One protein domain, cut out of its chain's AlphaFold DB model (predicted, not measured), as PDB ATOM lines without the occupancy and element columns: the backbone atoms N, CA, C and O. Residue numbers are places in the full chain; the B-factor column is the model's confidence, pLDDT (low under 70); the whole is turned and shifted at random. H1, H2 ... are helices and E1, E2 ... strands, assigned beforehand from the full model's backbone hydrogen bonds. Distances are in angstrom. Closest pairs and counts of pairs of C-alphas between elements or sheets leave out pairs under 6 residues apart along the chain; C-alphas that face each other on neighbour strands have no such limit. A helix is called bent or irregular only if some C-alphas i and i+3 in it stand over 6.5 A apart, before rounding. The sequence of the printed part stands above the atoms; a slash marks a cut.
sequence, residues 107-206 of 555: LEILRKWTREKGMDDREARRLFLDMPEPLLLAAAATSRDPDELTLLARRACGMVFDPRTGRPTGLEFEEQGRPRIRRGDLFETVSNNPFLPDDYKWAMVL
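Overview. This is residues 107 to 206 of the 555 residues of an uncharacterized protein of uncultured Desulfobacteraceae bacterium (UniProt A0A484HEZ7). A triangle of three helices, H3, H4 and H5, makes the middle; H1 and H2, packed on each other, lie toward one end of the longest axis, and the small antiparallel hairpin of E1 and E2, with H6 packed on E2, lies toward the other. E2 runs on into E3 at the far tip. The printed part has 100 residues with six named helices and three named strands, in the order H1 H2 H3 H4 E1 E2 E3 H5 H6, and is mostly helix. It is compact, with a radius of gyration of the C-alphas of 14.0 A, and spans 47 by 32 by 23 A.

Arrangement. H1, residues 107 to 116, touches H2, residues 121 to 129, at a steep tilt of 46 degrees; their closest C-alphas, Arg 111 and Ala 124, are 5.3 A apart. H3, residues 133 to 142, and H4, residues 146 to 156, form a helical hairpin at 43 degrees, closest at C-alphas 140 and 149, 6.2 A. H2 and H4 only just touch, with 3 pairs of C-alphas within 8 A, the closest 129 and 152, 7.5 A. E1, residues 159 to 161, and E2, residues 168 to 171, form a hairpin, with N 160 and O 170 within hydrogen-bond range at 2.9 A. E3, residues 173 to 175, pairs with no named strand. H5, residues 184 to 191, touches H3 at a shallow tilt of 23 degrees, closest at C-alphas 140 and 190, 4.7 A. H5 touches H4 at 27 degrees, opposite ways, closest at C-alphas 156 and 187, 5.1 A. H6, residues 198 to 206, comes closest to E2 at C-alphas 203 and 170, 4.1 A. Every O i to N i+4 pair is within hydrogen-bond range in H1 to H5, and 4 of 5 in H6.

Along the chain. H1 begins at C-alpha 107 (-26.858, -40.735, -40.091) and is 14.1 A long, as is H3; H4 is 15.0 A. H6 ends at C-alpha 206 (-23.966, -35.221, -14.502) and is irregular, with C-alphas 203 and 206 7.0 A apart.

Size, cuts and confidence. The two C-alphas farthest apart, Glu 116 and Gln 176, are 47.4 A apart. The printed part has no cut, no link is long, and no printed residue is under 70 in pLDDT.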
ATOM      1  N   LEU A 107     -25.411 -40.624 -40.013       94.38
ATOM      2  CA  LEU A 107     -26.858 -40.735 -40.091       94.38
ATOM      3  C   LEU A 107     -27.426 -39.856 -41.203       94.38
ATOM      4  O   LEU A 107     -28.334 -40.293 -41.902       94.38
ATOM      5  N   GLU A 108     -26.902 -38.649 -41.415       92.88
ATOM      6  CA  GLU A 108     -27.317 -37.808 -42.544       92.88
ATOM      7  C   GLU A 108     -26.986 -38.464 -43.894       92.88
ATOM      8  O   GLU A 108     -27.834 -38.494 -44.793       92.88
ATOM      9  N   ILE A 109     -25.794 -39.055 -44.023       94.00
ATOM     10  CA  ILE A 109     -25.407 -39.824 -45.213       94.00
ATOM     11  C   ILE A 109     -26.359 -41.010 -45.410       94.00
ATOM     12  O   ILE A 109     -26.886 -41.195 -46.508       94.00
ATOM     13  N   LEU A 110     -26.638 -41.776 -44.352       95.50
ATOM     14  CA  LEU A 110     -27.561 -42.908 -44.418       95.50
ATOM     15  C   LEU A 110     -28.979 -42.464 -44.789       95.50
ATOM     16  O   LEU A 110     -29.581 -43.070 -45.665       95.50
ATOM     17  N   ARG A 111     -29.486 -41.365 -44.220       95.00
ATOM     18  CA  ARG A 111     -30.784 -40.761 -44.575       95.00
ATOM     19  C   ARG A 111     -30.850 -40.345 -46.036       95.00
ATOM     20  O   ARG A 111     -31.891 -40.460 -46.679       95.00
ATOM     21  N   LYS A 112     -29.766 -39.788 -46.576       94.38
ATOM     22  CA  LYS A 112     -29.693 -39.456 -48.001       94.38
ATOM     23  C   LYS A 112     -29.780 -40.730 -48.841       94.38
ATOM     24  O   LYS A 112     -30.635 -40.809 -49.718       94.38
ATOM     25  N   TRP A 113     -28.966 -41.727 -48.514       95.94
ATOM     26  CA  TRP A 113     -28.920 -42.992 -49.237       95.94
ATOM     27  C   TRP A 113     -30.249 -43.766 -49.179       95.94
ATOM     28  O   TRP A 113     -30.732 -44.222 -50.211       95.94
ATOM     29  N   THR A 114     -30.896 -43.868 -48.013       95.94
ATOM     30  CA  THR A 114     -32.186 -44.564 -47.877       95.94
ATOM     31  C   THR A 114     -33.292 -43.862 -48.655       95.94
ATOM     32  O   THR A 114     -34.049 -44.529 -49.361       95.94
ATOM     33  N   ARG A 115     -33.348 -42.522 -48.626       94.38
ATOM     34  CA  ARG A 115     -34.303 -41.746 -49.435       94.38
ATOM     35  C   ARG A 115     -34.123 -41.992 -50.932       94.38
ATOM     36  O   ARG A 115     -35.112 -42.201 -51.626       94.38
ATOM     37  N   GLU A 116     -32.884 -42.033 -51.422       95.69
ATOM     38  CA  GLU A 116     -32.577 -42.369 -52.824       95.69
ATOM     39  C   GLU A 116     -33.012 -43.798 -53.203       95.69
ATOM     40  O   GLU A 116     -33.252 -44.086 -54.374       95.69
ATOM     41  N   LYS A 117     -33.150 -44.693 -52.218       95.06
ATOM     42  CA  LYS A 117     -33.658 -46.064 -52.381       95.06
ATOM     43  C   LYS A 117     -35.153 -46.220 -52.081       95.06
ATOM     44  O   LYS A 117     -35.646 -47.343 -52.104       95.06
ATOM     45  N   GLY A 118     -35.878 -45.129 -51.819       94.50
ATOM     46  CA  GLY A 118     -37.309 -45.168 -51.491       94.50
ATOM     47  C   GLY A 118     -37.625 -45.745 -50.105       94.50
ATOM     48  O   GLY A 118     -38.750 -46.171 -49.864       94.50
ATOM     49  N   MET A 119     -36.640 -45.781 -49.206       95.12
ATOM     50  CA  MET A 119     -36.773 -46.236 -47.819       95.12
ATOM     51  C   MET A 119     -37.024 -45.049 -46.872       95.12
ATOM     52  O   MET A 119     -36.675 -43.906 -47.181       95.12
ATOM     53  N   ASP A 120     -37.627 -45.312 -45.709       92.31
ATOM     54  CA  ASP A 120     -37.953 -44.279 -44.717       92.31
ATOM     55  C   ASP A 120     -36.776 -43.934 -43.769       92.31
ATOM     56  O   ASP A 120     -35.694 -44.527 -43.816       92.31
ATOM     57  N   ASP A 121     -36.970 -42.936 -42.895       92.69
ATOM     58  CA  ASP A 121     -35.970 -42.524 -41.889       92.69
ATOM     59  C   ASP A 121     -35.727 -43.599 -40.815       92.69
ATOM     60  O   ASP A 121     -34.648 -43.655 -40.224       92.69
ATOM     61  N   ARG A 122     -36.707 -44.476 -40.554       94.62
ATOM     62  CA  ARG A 122     -36.557 -45.546 -39.556       94.62
ATOM     63  C   ARG A 122     -35.512 -46.548 -40.018       94.62
ATOM     64  O   ARG A 122     -34.699 -46.985 -39.206       94.62
ATOM     65  N   GLU A 123     -35.496 -46.842 -41.313       95.25
ATOM     66  CA  GLU A 123     -34.503 -47.712 -41.929       95.25
ATOM     67  C   GLU A 123     -33.084 -47.139 -41.791       95.25
ATOM     68  O   GLU A 123     -32.168 -47.854 -41.389       95.25
ATOM     69  N   ALA A 124     -32.899 -45.829 -41.999       96.12
ATOM     70  CA  ALA A 124     -31.597 -45.177 -41.812       96.12
ATOM     71  C   ALA A 124     -31.104 -45.267 -40.359       96.12
ATOM     72  O   ALA A 124     -29.943 -45.595 -40.110       96.12
ATOM     73  N   ARG A 125     -31.994 -45.019 -39.388       96.81
ATOM     74  CA  ARG A 125     -31.674 -45.136 -37.954       96.81
ATOM     75  C   ARG A 125     -31.346 -46.572 -37.553       96.81
ATOM     76  O   ARG A 125     -30.451 -46.773 -36.734       96.81
ATOM     77  N   ARG A 126     -32.052 -47.557 -38.118       96.06
ATOM     78  CA  ARG A 126     -31.771 -48.983 -37.915       96.06
ATOM     79  C   ARG A 126     -30.380 -49.336 -38.431       96.06
ATOM     80  O   ARG A 126     -29.566 -49.815 -37.653       96.06
ATOM     81  N   LEU A 127     -30.085 -49.004 -39.689       96.19
ATOM     82  CA  LEU A 127     -28.777 -49.254 -40.299       96.19
ATOM     83  C   LEU A 127     -27.638 -48.605 -39.507       96.19
ATOM     84  O   LEU A 127     -26.597 -49.225 -39.320       96.19
ATOM     85  N   PHE A 128     -27.850 -47.385 -39.003       97.38
ATOM     86  CA  PHE A 128     -26.877 -46.716 -38.144       97.38
ATOM     87  C   PHE A 128     -26.603 -47.516 -36.862       97.38
ATOM     88  O   PHE A 128     -25.451 -47.773 -36.539       97.38
ATOM     89  N   LEU A 129     -27.651 -47.939 -36.149       96.62
ATOM     90  CA  LEU A 129     -27.533 -48.660 -34.876       96.62
ATOM     91  C   LEU A 129     -27.068 -50.119 -35.009       96.62
ATOM     92  O   LEU A 129     -26.618 -50.695 -34.012       96.62
ATOM     93  N   ASP A 130     -27.182 -50.694 -36.205       96.19
ATOM     94  CA  ASP A 130     -26.711 -52.039 -36.548       96.19
ATOM     95  C   ASP A 130     -25.248 -52.052 -37.029       96.19
ATOM     96  O   ASP A 130     -24.685 -53.122 -37.273       96.19
ATOM     97  N   MET A 131     -24.599 -50.884 -37.142       96.56
ATOM     98  CA  MET A 131     -23.170 -50.819 -37.442       96.56
ATOM     99  C   MET A 131     -22.326 -51.516 -36.355       96.56
ATOM    100  O   MET A 131     -22.704 -51.527 -35.179       96.56
ATOM    101  N   PRO A 132     -21.146 -52.061 -36.714       95.56
ATOM    102  CA  PRO A 132     -20.205 -52.618 -35.748       95.56
ATOM    103  C   PRO A 132     -19.830 -51.629 -34.636       95.56
ATOM    104  O   PRO A 132     -19.660 -50.436 -34.895       95.56
ATOM    105  N   GLU A 133     -19.606 -52.144 -33.423       93.88
ATOM    106  CA  GLU A 133     -19.267 -51.338 -32.236       93.88
ATOM    107  C   GLU A 133     -18.147 -50.309 -32.480       93.88
ATOM    108  O   GLU A 133     -18.332 -49.160 -32.081       93.88
ATOM    109  N   PRO A 134     -17.037 -50.630 -33.184       96.19
ATOM    110  CA  PRO A 134     -16.000 -49.637 -33.467       96.19
ATOM    111  C   PRO A 134     -16.519 -48.401 -34.213       96.19
ATOM    112  O   PRO A 134     -16.100 -47.284 -33.923       96.19
ATOM    113  N   LEU A 135     -17.464 -48.566 -35.146       95.50
ATOM    114  CA  LEU A 135     -18.048 -47.436 -35.873       95.50
ATOM    115  C   LEU A 135     -18.983 -46.616 -34.978       95.50
ATOM    116  O   LEU A 135     -18.977 -45.389 -35.054       95.50
ATOM    117  N   LEU A 136     -19.732 -47.274 -34.088       96.06
ATOM    118  CA  LEU A 136     -20.570 -46.590 -33.100       96.06
ATOM    119  C   LEU A 136     -19.726 -45.795 -32.097       96.06
ATOM    120  O   LEU A 136     -20.085 -44.670 -31.766       96.06
ATOM    121  N   LEU A 137     -18.591 -46.341 -31.651       95.62
ATOM    122  CA  LEU A 137     -17.631 -45.646 -30.789       95.62
ATOM    123  C   LEU A 137     -16.976 -44.464 -31.511       95.62
ATOM    124  O   LEU A 137     -16.884 -43.379 -30.940       95.62
ATOM    125  N   ALA A 138     -16.582 -44.636 -32.776       94.06
ATOM    126  CA  ALA A 138     -16.057 -43.541 -33.590       94.06
ATOM    127  C   ALA A 138     -17.084 -42.408 -33.722       94.06
ATOM    128  O   ALA A 138     -16.746 -41.243 -33.504       94.06
ATOM    129  N   ALA A 139     -18.348 -42.743 -34.000       94.56
ATOM    130  CA  ALA A 139     -19.434 -41.771 -34.049       94.56
ATOM    131  C   ALA A 139     -19.663 -41.117 -32.676       94.56
ATOM    132  O   ALA A 139     -19.743 -39.895 -32.594       94.56
ATOM    133  N   ALA A 140     -19.676 -41.890 -31.586       94.94
ATOM    134  CA  ALA A 140     -19.832 -41.361 -30.230       94.94
ATOM    135  C   ALA A 140     -18.734 -40.354 -29.864       94.94
ATOM    136  O   ALA A 140     -19.038 -39.333 -29.253       94.94
ATOM    137  N   ALA A 141     -17.481 -40.610 -30.248       91.69
ATOM    138  CA  ALA A 141     -16.344 -39.746 -29.933       91.69
ATOM    139  C   ALA A 141     -16.266 -38.493 -30.826       91.69
ATOM    140  O   ALA A 141     -15.854 -37.429 -30.366       91.69
ATOM    141  N   THR A 142     -16.646 -38.602 -32.105       90.69
ATOM    142  CA  THR A 142     -16.336 -37.573 -33.121       90.69
ATOM    143  C   THR A 142     -17.545 -36.839 -33.688       90.69
ATOM    144  O   THR A 142     -17.382 -35.738 -34.229       90.69
ATOM    145  N   SER A 143     -18.751 -37.401 -33.559       93.25
ATOM    146  CA  SER A 143     -19.957 -36.788 -34.106       93.25
ATOM    147  C   SER A 143     -20.257 -35.451 -33.436       93.25
ATOM    148  O   SER A 143     -20.047 -35.255 -32.235       93.25
ATOM    149  N   ARG A 144     -20.770 -34.527 -34.250       93.00
ATOM    150  CA  ARG A 144     -21.339 -33.247 -33.819       93.00
ATOM    151  C   ARG A 144     -22.852 -33.193 -34.032       93.00
ATOM    152  O   ARG A 144     -23.435 -32.136 -33.819       93.00
ATOM    153  N   ASP A 145     -23.458 -34.291 -34.485       94.69
ATOM    154  CA  ASP A 145     -24.888 -34.397 -34.762       94.69
ATOM    155  C   ASP A 145     -25.638 -34.862 -33.500       94.69
ATOM    156  O   ASP A 145     -25.477 -36.009 -33.066       94.69
ATOM    157  N   PRO A 146     -26.483 -34.004 -32.900       94.94
ATOM    158  CA  PRO A 146     -27.273 -34.379 -31.735       94.94
ATOM    159  C   PRO A 146     -28.194 -35.584 -31.979       94.94
ATOM    160  O   PRO A 146     -28.435 -36.361 -31.053       94.94
ATOM    161  N   ASP A 147     -28.697 -35.787 -33.200       94.50
ATOM    162  CA  ASP A 147     -29.562 -36.930 -33.512       94.50
ATOM    163  C   ASP A 147     -28.790 -38.251 -33.398       94.50
ATOM    164  O   ASP A 147     -29.293 -39.212 -32.813       94.50
ATOM    165  N   GLU A 148     -27.558 -38.304 -33.912       96.00
ATOM    166  CA  GLU A 148     -26.688 -39.476 -33.778       96.00
ATOM    167  C   GLU A 148     -26.377 -39.756 -32.312       96.00
ATOM    168  O   GLU A 148     -26.564 -40.873 -31.827       96.00
ATOM    169  N   LEU A 149     -25.947 -38.726 -31.581       97.56
ATOM    170  CA  LEU A 149     -25.519 -38.865 -30.193       97.56
ATOM    171  C   LEU A 149     -26.673 -39.290 -29.278       97.56
ATOM    172  O   LEU A 149     -26.481 -40.132 -28.402       97.56
ATOM    173  N   THR A 150     -27.890 -38.792 -29.506       97.44
ATOM    174  CA  THR A 150     -29.067 -39.228 -28.735       97.44
ATOM    175  C   THR A 150     -29.484 -40.664 -29.055       97.44
ATOM    176  O   THR A 150     -29.906 -41.389 -28.149       97.44
ATOM    177  N   LEU A 151     -29.326 -41.128 -30.303       97.19
ATOM    178  CA  LEU A 151     -29.522 -42.539 -30.657       97.19
ATOM    179  C   LEU A 151     -28.492 -43.439 -29.967       97.19
ATOM    180  O   LEU A 151     -28.869 -44.461 -29.388       97.19
ATOM    181  N   LEU A 152     -27.216 -43.045 -29.973       98.06
ATOM    182  CA  LEU A 152     -26.141 -43.779 -29.300       98.06
ATOM    183  C   LEU A 152     -26.345 -43.813 -27.781       98.06
ATOM    184  O   LEU A 152     -26.213 -44.875 -27.175       98.06
ATOM    185  N   ALA A 153     -26.763 -42.703 -27.168       97.75
ATOM    186  CA  ALA A 153     -27.085 -42.642 -25.744       97.75
ATOM    187  C   ALA A 153     -28.209 -43.628 -25.370       97.75
ATOM    188  O   ALA A 153     -28.059 -44.425 -24.443       97.75
ATOM    189  N   ARG A 154     -29.301 -43.659 -26.147       96.81
ATOM    190  CA  ARG A 154     -30.408 -44.624 -25.968       96.81
ATOM    191  C   ARG A 154     -29.983 -46.073 -26.216       96.81
ATOM    192  O   ARG A 154     -30.550 -46.997 -25.637       96.81
ATOM    193  N   ARG A 155     -29.002 -46.296 -27.096       96.75
ATOM    194  CA  ARG A 155     -28.430 -47.625 -27.349       96.75
ATOM    195  C   ARG A 155     -27.552 -48.093 -26.187       96.75
ATOM    196  O   ARG A 155     -27.527 -49.295 -25.908       96.75
ATOM    197  N   ALA A 156     -26.856 -47.163 -25.537       97.06
ATOM    198  CA  ALA A 156     -25.884 -47.435 -24.489       97.06
ATOM    199  C   ALA A 156     -26.515 -47.765 -23.125       97.06
ATOM    200  O   ALA A 156     -25.956 -48.580 -22.393       97.06
ATOM    201  N   CYS A 157     -27.679 -47.201 -22.783       96.69
ATOM    202  CA  CYS A 157     -28.335 -47.410 -21.483       96.69
ATOM    203  C   CYS A 157     -29.873 -47.363 -21.545       96.69
ATOM    204  O   CYS A 157     -30.457 -46.877 -22.511       96.69
ATOM    205  N   GLY A 158     -30.540 -47.864 -20.499       96.19
ATOM    206  CA  GLY A 158     -31.978 -47.649 -20.285       96.19
ATOM    207  C   GLY A 158     -32.256 -46.235 -19.768       96.19
ATOM    208  O   GLY A 158     -31.578 -45.780 -18.849       96.19
ATOM    209  N   MET A 159     -33.238 -45.541 -20.348       96.12
ATOM    210  CA  MET A 159     -33.560 -44.142 -20.035       96.12
ATOM    211  C   MET A 159     -35.036 -43.971 -19.688       96.12
ATOM    212  O   MET A 159     -35.903 -44.557 -20.334       96.12
ATOM    213  N   VAL A 160     -35.309 -43.102 -18.718       96.06
ATOM    214  CA  VAL A 160     -36.658 -42.661 -18.355       96.06
ATOM    215  C   VAL A 160     -36.945 -41.341 -19.060       96.06
ATOM    216  O   VAL A 160     -36.110 -40.435 -19.049       96.06
ATOM    217  N   PHE A 161     -38.126 -41.230 -19.665       96.50
ATOM    218  CA  PHE A 161     -38.561 -40.037 -20.388       96.50
ATOM    219  C   PHE A 161     -39.799 -39.432 -19.735       96.50
ATOM    220  O   PHE A 161     -40.698 -40.150 -19.297       96.50
ATOM    221  N   ASP A 162     -39.864 -38.104 -19.714       95.38
ATOM    222  CA  ASP A 162     -41.094 -37.391 -19.386       95.38
ATOM    223  C   ASP A 162     -42.121 -37.609 -20.517       95.38
ATOM    224  O   ASP A 162     -41.851 -37.232 -21.663       95.38
ATOM    225  N   PRO A 163     -43.305 -38.185 -20.235       93.94
ATOM    226  CA  PRO A 163     -44.305 -38.486 -21.257       93.94
ATOM    227  C   PRO A 163     -44.895 -37.238 -21.929       93.94
ATOM    228  O   PRO A 163     -45.434 -37.344 -23.027       93.94
ATOM    229  N   ARG A 164     -44.809 -36.057 -21.301       94.44
ATOM    230  CA  ARG A 164     -45.317 -34.796 -21.865       94.44
ATOM    231  C   ARG A 164     -44.319 -34.142 -22.806       94.44
ATOM    232  O   ARG A 164     -44.722 -33.578 -23.818       94.44
ATOM    233  N   THR A 165     -43.039 -34.156 -22.442       92.88
ATOM    234  CA  THR A 165     -41.994 -33.418 -23.170       92.88
ATOM    235  C   THR A 165     -41.141 -34.312 -24.065       92.88
ATOM    236  O   THR A 165     -40.463 -33.806 -24.955       92.88
ATOM    237  N   GLY A 166     -41.152 -35.631 -23.846       91.88
ATOM    238  CA  GLY A 166     -40.302 -36.592 -24.550       91.88
ATOM    239  C   GLY A 166     -38.812 -36.471 -24.211       91.88
ATOM    240  O   GLY A 166     -37.982 -37.094 -24.877       91.88
ATOM    241  N   ARG A 167     -38.456 -35.665 -23.202       94.19
ATOM    242  CA  ARG A 167     -37.072 -35.422 -22.774       94.19
ATOM    243  C   ARG A 167     -36.640 -36.446 -21.722       94.19
ATOM    244  O   ARG A 167     -37.484 -36.882 -20.934       94.19
ATOM    245  N   PRO A 168     -35.358 -36.850 -21.696       96.06
ATOM    246  CA  PRO A 168     -34.872 -37.770 -20.679       96.06
ATOM    247  C   PRO A 168     -34.861 -37.090 -19.302       96.06
ATOM    248  O   PRO A 168     -34.465 -35.932 -19.172       96.06
ATOM    249  N   THR A 169     -35.285 -37.816 -18.271       93.75
ATOM    250  CA  THR A 169     -35.310 -37.346 -16.874       93.75
ATOM    251  C   THR A 169     -34.363 -38.129 -15.964       93.75
ATOM    252  O   THR A 169     -34.039 -37.663 -14.874       93.75
ATOM    253  N   GLY A 170     -33.881 -39.292 -16.408       93.69
ATOM    254  CA  GLY A 170     -32.943 -40.136 -15.672       93.69
ATOM    255  C   GLY A 170     -32.681 -41.466 -16.376       93.69
ATOM    256  O   GLY A 170     -33.110 -41.674 -17.514       93.69
ATOM    257  N   LEU A 171     -31.988 -42.373 -15.689       95.19
ATOM    258  CA  LEU A 171     -31.747 -43.738 -16.161       95.19
ATOM    259  C   LEU A 171     -32.714 -44.738 -15.527       95.19
ATOM    260  O   LEU A 171     -33.207 -44.539 -14.419       95.19
ATOM    261  N   GLU A 172     -32.940 -45.845 -16.229       95.19
ATOM    262  CA  GLU A 172     -33.462 -47.064 -15.611       95.19
ATOM    263  C   GLU A 172     -32.396 -47.661 -14.682       95.19
ATOM    264  O   GLU A 172     -31.204 -47.615 -14.992       95.19
ATOM    265  N   PHE A 173     -32.817 -48.265 -13.574       93.19
ATOM    266  CA  PHE A 173     -31.936 -48.953 -12.630       93.19
ATOM    267  C   PHE A 173     -32.290 -50.440 -12.580       93.19
ATOM    268  O   PHE A 173     -33.466 -50.797 -12.612       93.19
ATOM    269  N   GLU A 174     -31.270 -51.300 -12.526       90.88
ATOM    270  CA  GLU A 174     -31.453 -52.746 -12.312       90.88
ATOM    271  C   GLU A 174     -31.785 -53.029 -10.840       90.88
ATOM    272  O   GLU A 174     -32.632 -53.860 -10.532       90.88
ATOM    273  N   GLU A 175     -31.141 -52.282  -9.943       87.75
ATOM    274  CA  GLU A 175     -31.315 -52.294  -8.493       87.75
ATOM    275  C   GLU A 175     -30.863 -50.938  -7.917       87.75
ATOM    276  O   GLU A 175     -30.337 -50.081  -8.639       87.75
ATOM    277  N   GLN A 176     -31.071 -50.706  -6.618       84.81
ATOM    278  CA  GLN A 176     -30.728 -49.432  -5.984       84.81
ATOM    279  C   GLN A 176     -29.238 -49.094  -6.174       84.81
ATOM    280  O   GLN A 176     -28.359 -49.835  -5.749       84.81
ATOM    281  N   GLY A 177     -28.959 -47.949  -6.804       81.56
ATOM    282  CA  GLY A 177     -27.591 -47.470  -7.043       81.56
ATOM    283  C   GLY A 177     -26.878 -48.091  -8.250       81.56
ATOM    284  O   GLY A 177     -25.744 -47.703  -8.525       81.56
ATOM    285  N   ARG A 178     -27.524 -48.995  -9.000       87.50
ATOM    286  CA  ARG A 178     -26.963 -49.624 -10.205       87.50
ATOM    287  C   ARG A 178     -27.761 -49.266 -11.472       87.50
ATOM    288  O   ARG A 178     -28.803 -49.878 -11.734       87.50
ATOM    289  N   PRO A 179     -27.302 -48.285 -12.273       92.06
ATOM    290  CA  PRO A 179     -27.977 -47.912 -13.512       92.06
ATOM    291  C   PRO A 179     -27.871 -49.020 -14.566       92.06
ATOM    292  O   PRO A 179     -26.860 -49.716 -14.671       92.06
ATOM    293  N   ARG A 180     -28.903 -49.152 -15.402       94.00
ATOM    294  CA  ARG A 180     -28.981 -50.138 -16.485       94.00
ATOM    295  C   ARG A 180     -28.158 -49.696 -17.697       94.00
ATOM    296  O   ARG A 180     -28.696 -49.192 -18.690       94.00
ATOM    297  N   ILE A 181     -26.847 -49.894 -17.626       94.38
ATOM    298  CA  ILE A 181     -25.900 -49.621 -18.715       94.38
ATOM    299  C   ILE A 181     -25.698 -50.902 -19.535       94.38
ATOM    300  O   ILE A 181     -25.243 -51.918 -19.026       94.38
ATOM    301  N   ARG A 182     -26.052 -50.858 -20.823       95.12
ATOM    302  CA  ARG A 182     -25.996 -52.003 -21.752       95.12
ATOM    303  C   ARG A 182     -24.653 -52.099 -22.477       95.12
ATOM    304  O   ARG A 182     -24.244 -53.193 -22.848       95.12
ATOM    305  N   ARG A 183     -24.006 -50.954 -22.727       94.62
ATOM    306  CA  ARG A 183     -22.721 -50.839 -23.438       94.62
ATOM    307  C   ARG A 183     -21.847 -49.804 -22.730       94.62
ATOM    308  O   ARG A 183     -22.053 -48.610 -22.920       94.62
ATOM    309  N   GLY A 184     -20.922 -50.274 -21.890       92.31
ATOM    310  CA  GLY A 184     -20.098 -49.427 -21.016       92.31
ATOM    311  C   GLY A 184     -19.267 -48.402 -21.784       92.31
ATOM    312  O   GLY A 184     -19.450 -47.204 -21.593       92.31
ATOM    313  N   ASP A 185     -18.441 -48.863 -22.722       93.38
ATOM    314  CA  ASP A 185     -17.550 -47.987 -23.495       93.38
ATOM    315  C   ASP A 185     -18.331 -46.952 -24.314       93.38
ATOM    316  O   ASP A 185     -17.975 -45.773 -24.355       93.38
ATOM    317  N   LEU A 186     -19.457 -47.360 -24.912       95.19
ATOM    318  CA  LEU A 186     -20.329 -46.448 -25.649       95.19
ATOM    319  C   LEU A 186     -20.979 -45.409 -24.724       95.19
ATOM    320  O   LEU A 186     -21.068 -44.241 -25.096       95.19
ATOM    321  N   PHE A 187     -21.402 -45.812 -23.520       94.56
ATOM    322  CA  PHE A 187     -21.973 -44.921 -22.507       94.56
ATOM    323  C   PHE A 187     -20.956 -43.872 -22.044       94.56
ATOM    324  O   PHE A 187     -21.274 -42.679 -22.015       94.56
ATOM    325  N   GLU A 188     -19.732 -44.291 -21.713       92.00
ATOM    326  CA  GLU A 188     -18.672 -43.370 -21.295       92.00
ATOM    327  C   GLU A 188     -18.298 -42.415 -22.432       92.00
ATOM    328  O   GLU A 188     -18.180 -41.209 -22.214       92.00
ATOM    329  N   THR A 189     -18.191 -42.932 -23.659       93.88
ATOM    330  CA  THR A 189     -17.778 -42.134 -24.818       93.88
ATOM    331  C   THR A 189     -18.831 -41.095 -25.193       93.88
ATOM    332  O   THR A 189     -18.518 -39.910 -25.306       93.88
ATOM    333  N   VAL A 190     -20.097 -41.503 -25.336       95.56
ATOM    334  CA  VAL A 190     -21.164 -40.585 -25.759       95.56
ATOM    335  C   VAL A 190     -21.487 -39.546 -24.684       95.56
ATOM    336  O   VAL A 190     -21.743 -38.392 -25.018       95.56
ATOM    337  N   SER A 191     -21.423 -39.907 -23.395       92.88
ATOM    338  CA  SER A 191     -21.708 -38.959 -22.307       92.88
ATOM    339  C   SER A 191     -20.636 -37.875 -22.156       92.88
ATOM    340  O   SER A 191     -20.938 -36.775 -21.692       92.88
ATOM    341  N   ASN A 192     -19.409 -38.155 -22.604       91.56
ATOM    342  CA  ASN A 192     -18.312 -37.192 -22.659       91.56
ATOM    343  C   ASN A 192     -18.272 -36.371 -23.961       91.56
ATOM    344  O   ASN A 192     -17.462 -35.444 -24.048       91.56
ATOM    345  N   ASN A 193     -19.126 -36.646 -24.954       92.81
ATOM    346  CA  ASN A 193     -19.172 -35.858 -26.185       92.81
ATOM    347  C   ASN A 193     -19.800 -34.466 -25.921       92.81
ATOM    348  O   ASN A 193     -20.957 -34.384 -25.497       92.81
ATOM    349  N   PRO A 194     -19.097 -33.349 -26.214       90.56
ATOM    350  CA  PRO A 194     -19.615 -31.999 -25.979       90.56
ATOM    351  C   PRO A 194     -20.921 -31.677 -26.721       90.56
ATOM    352  O   PRO A 194     -21.672 -30.823 -26.256       90.56
ATOM    353  N   PHE A 195     -21.199 -32.344 -27.843       92.88
ATOM    354  CA  PHE A 195     -22.366 -32.108 -28.695       92.88
ATOM    355  C   PHE A 195     -23.590 -32.955 -28.317       92.88
ATOM    356  O   PHE A 195     -24.663 -32.743 -28.883       92.88
ATOM    357  N   LEU A 196     -23.474 -33.880 -27.352       95.44
ATOM    358  CA  LEU A 196     -24.649 -34.564 -26.809       95.44
ATOM    359  C   LEU A 196     -25.549 -33.508 -26.127       95.44
ATOM    360  O   LEU A 196     -25.028 -32.666 -25.391       95.44
ATOM    361  N   PRO A 197     -26.876 -33.503 -26.346       94.94
ATOM    362  CA  PRO A 197     -27.752 -32.548 -25.680       94.94
ATOM    363  C   PRO A 197     -27.636 -32.618 -24.157       94.94
ATOM    364  O   PRO A 197     -27.486 -33.696 -23.576       94.94
ATOM    365  N   ASP A 198     -27.699 -31.457 -23.506       91.38
ATOM    366  CA  ASP A 198     -27.417 -31.378 -22.076       91.38
ATOM    367  C   ASP A 198     -28.400 -32.208 -21.249       91.38
ATOM    368  O   ASP A 198     -27.963 -32.887 -20.333       91.38
ATOM    369  N   ASP A 199     -29.690 -32.263 -21.585       93.06
ATOM    370  CA  ASP A 199     -30.664 -33.120 -20.885       93.06
ATOM    371  C   ASP A 199     -30.285 -34.608 -20.884       93.06
ATOM    372  O   ASP A 199     -30.480 -35.287 -19.875       93.06
ATOM    373  N   TYR A 200     -29.676 -35.110 -21.960       95.19
ATOM    374  CA  TYR A 200     -29.121 -36.465 -21.986       95.19
ATOM    375  C   TYR A 200     -27.913 -36.587 -21.060       95.19
ATOM    376  O   TYR A 200     -27.852 -37.521 -20.264       95.19
ATOM    377  N   LYS A 201     -26.975 -35.636 -21.101       91.94
ATOM    378  CA  LYS A 201     -25.818 -35.635 -20.189       91.94
ATOM    379  C   LYS A 201     -26.251 -35.548 -18.724       91.94
ATOM    380  O   LYS A 201     -25.683 -36.237 -17.881       91.94
ATOM    381  N   TRP A 202     -27.278 -34.753 -18.436       90.50
ATOM    382  CA  TRP A 202     -27.923 -34.624 -17.134       90.50
ATOM    383  C   TRP A 202     -28.509 -35.948 -16.665       90.50
ATOM    384  O   TRP A 202     -28.174 -36.408 -15.576       90.50
ATOM    385  N   ALA A 203     -29.333 -36.587 -17.496       92.38
ATOM    386  CA  ALA A 203     -29.902 -37.892 -17.188       92.38
ATOM    387  C   ALA A 203     -28.826 -38.978 -17.015       92.38
ATOM    388  O   ALA A 203     -29.015 -39.877 -16.201       92.38
ATOM    389  N   MET A 204     -27.716 -38.884 -17.754       93.19
ATOM    390  CA  MET A 204     -26.617 -39.847 -17.744       93.19
ATOM    391  C   MET A 204     -25.559 -39.526 -16.685       93.19
ATOM    392  O   MET A 204     -25.547 -40.121 -15.626       93.19
ATOM    393  N   VAL A 205     -24.608 -38.640 -16.961       87.75
ATOM    394  CA  VAL A 205     -23.330 -38.596 -16.236       87.75
ATOM    395  C   VAL A 205     -23.233 -37.456 -15.221       87.75
ATOM    396  O   VAL A 205     -22.409 -37.519 -14.314       87.75
ATOM    397  N   LEU A 206     -24.064 -36.416 -15.350       86.31
ATOM    398  CA  LEU A 206     -23.966 -35.221 -14.502       86.31
ATOM    399  C   LEU A 206     -24.781 -35.314 -13.209       86.31
ATOM    400  O   LEU A 206     -24.496 -34.587 -12.260       86.31
TER     401      LEU A 206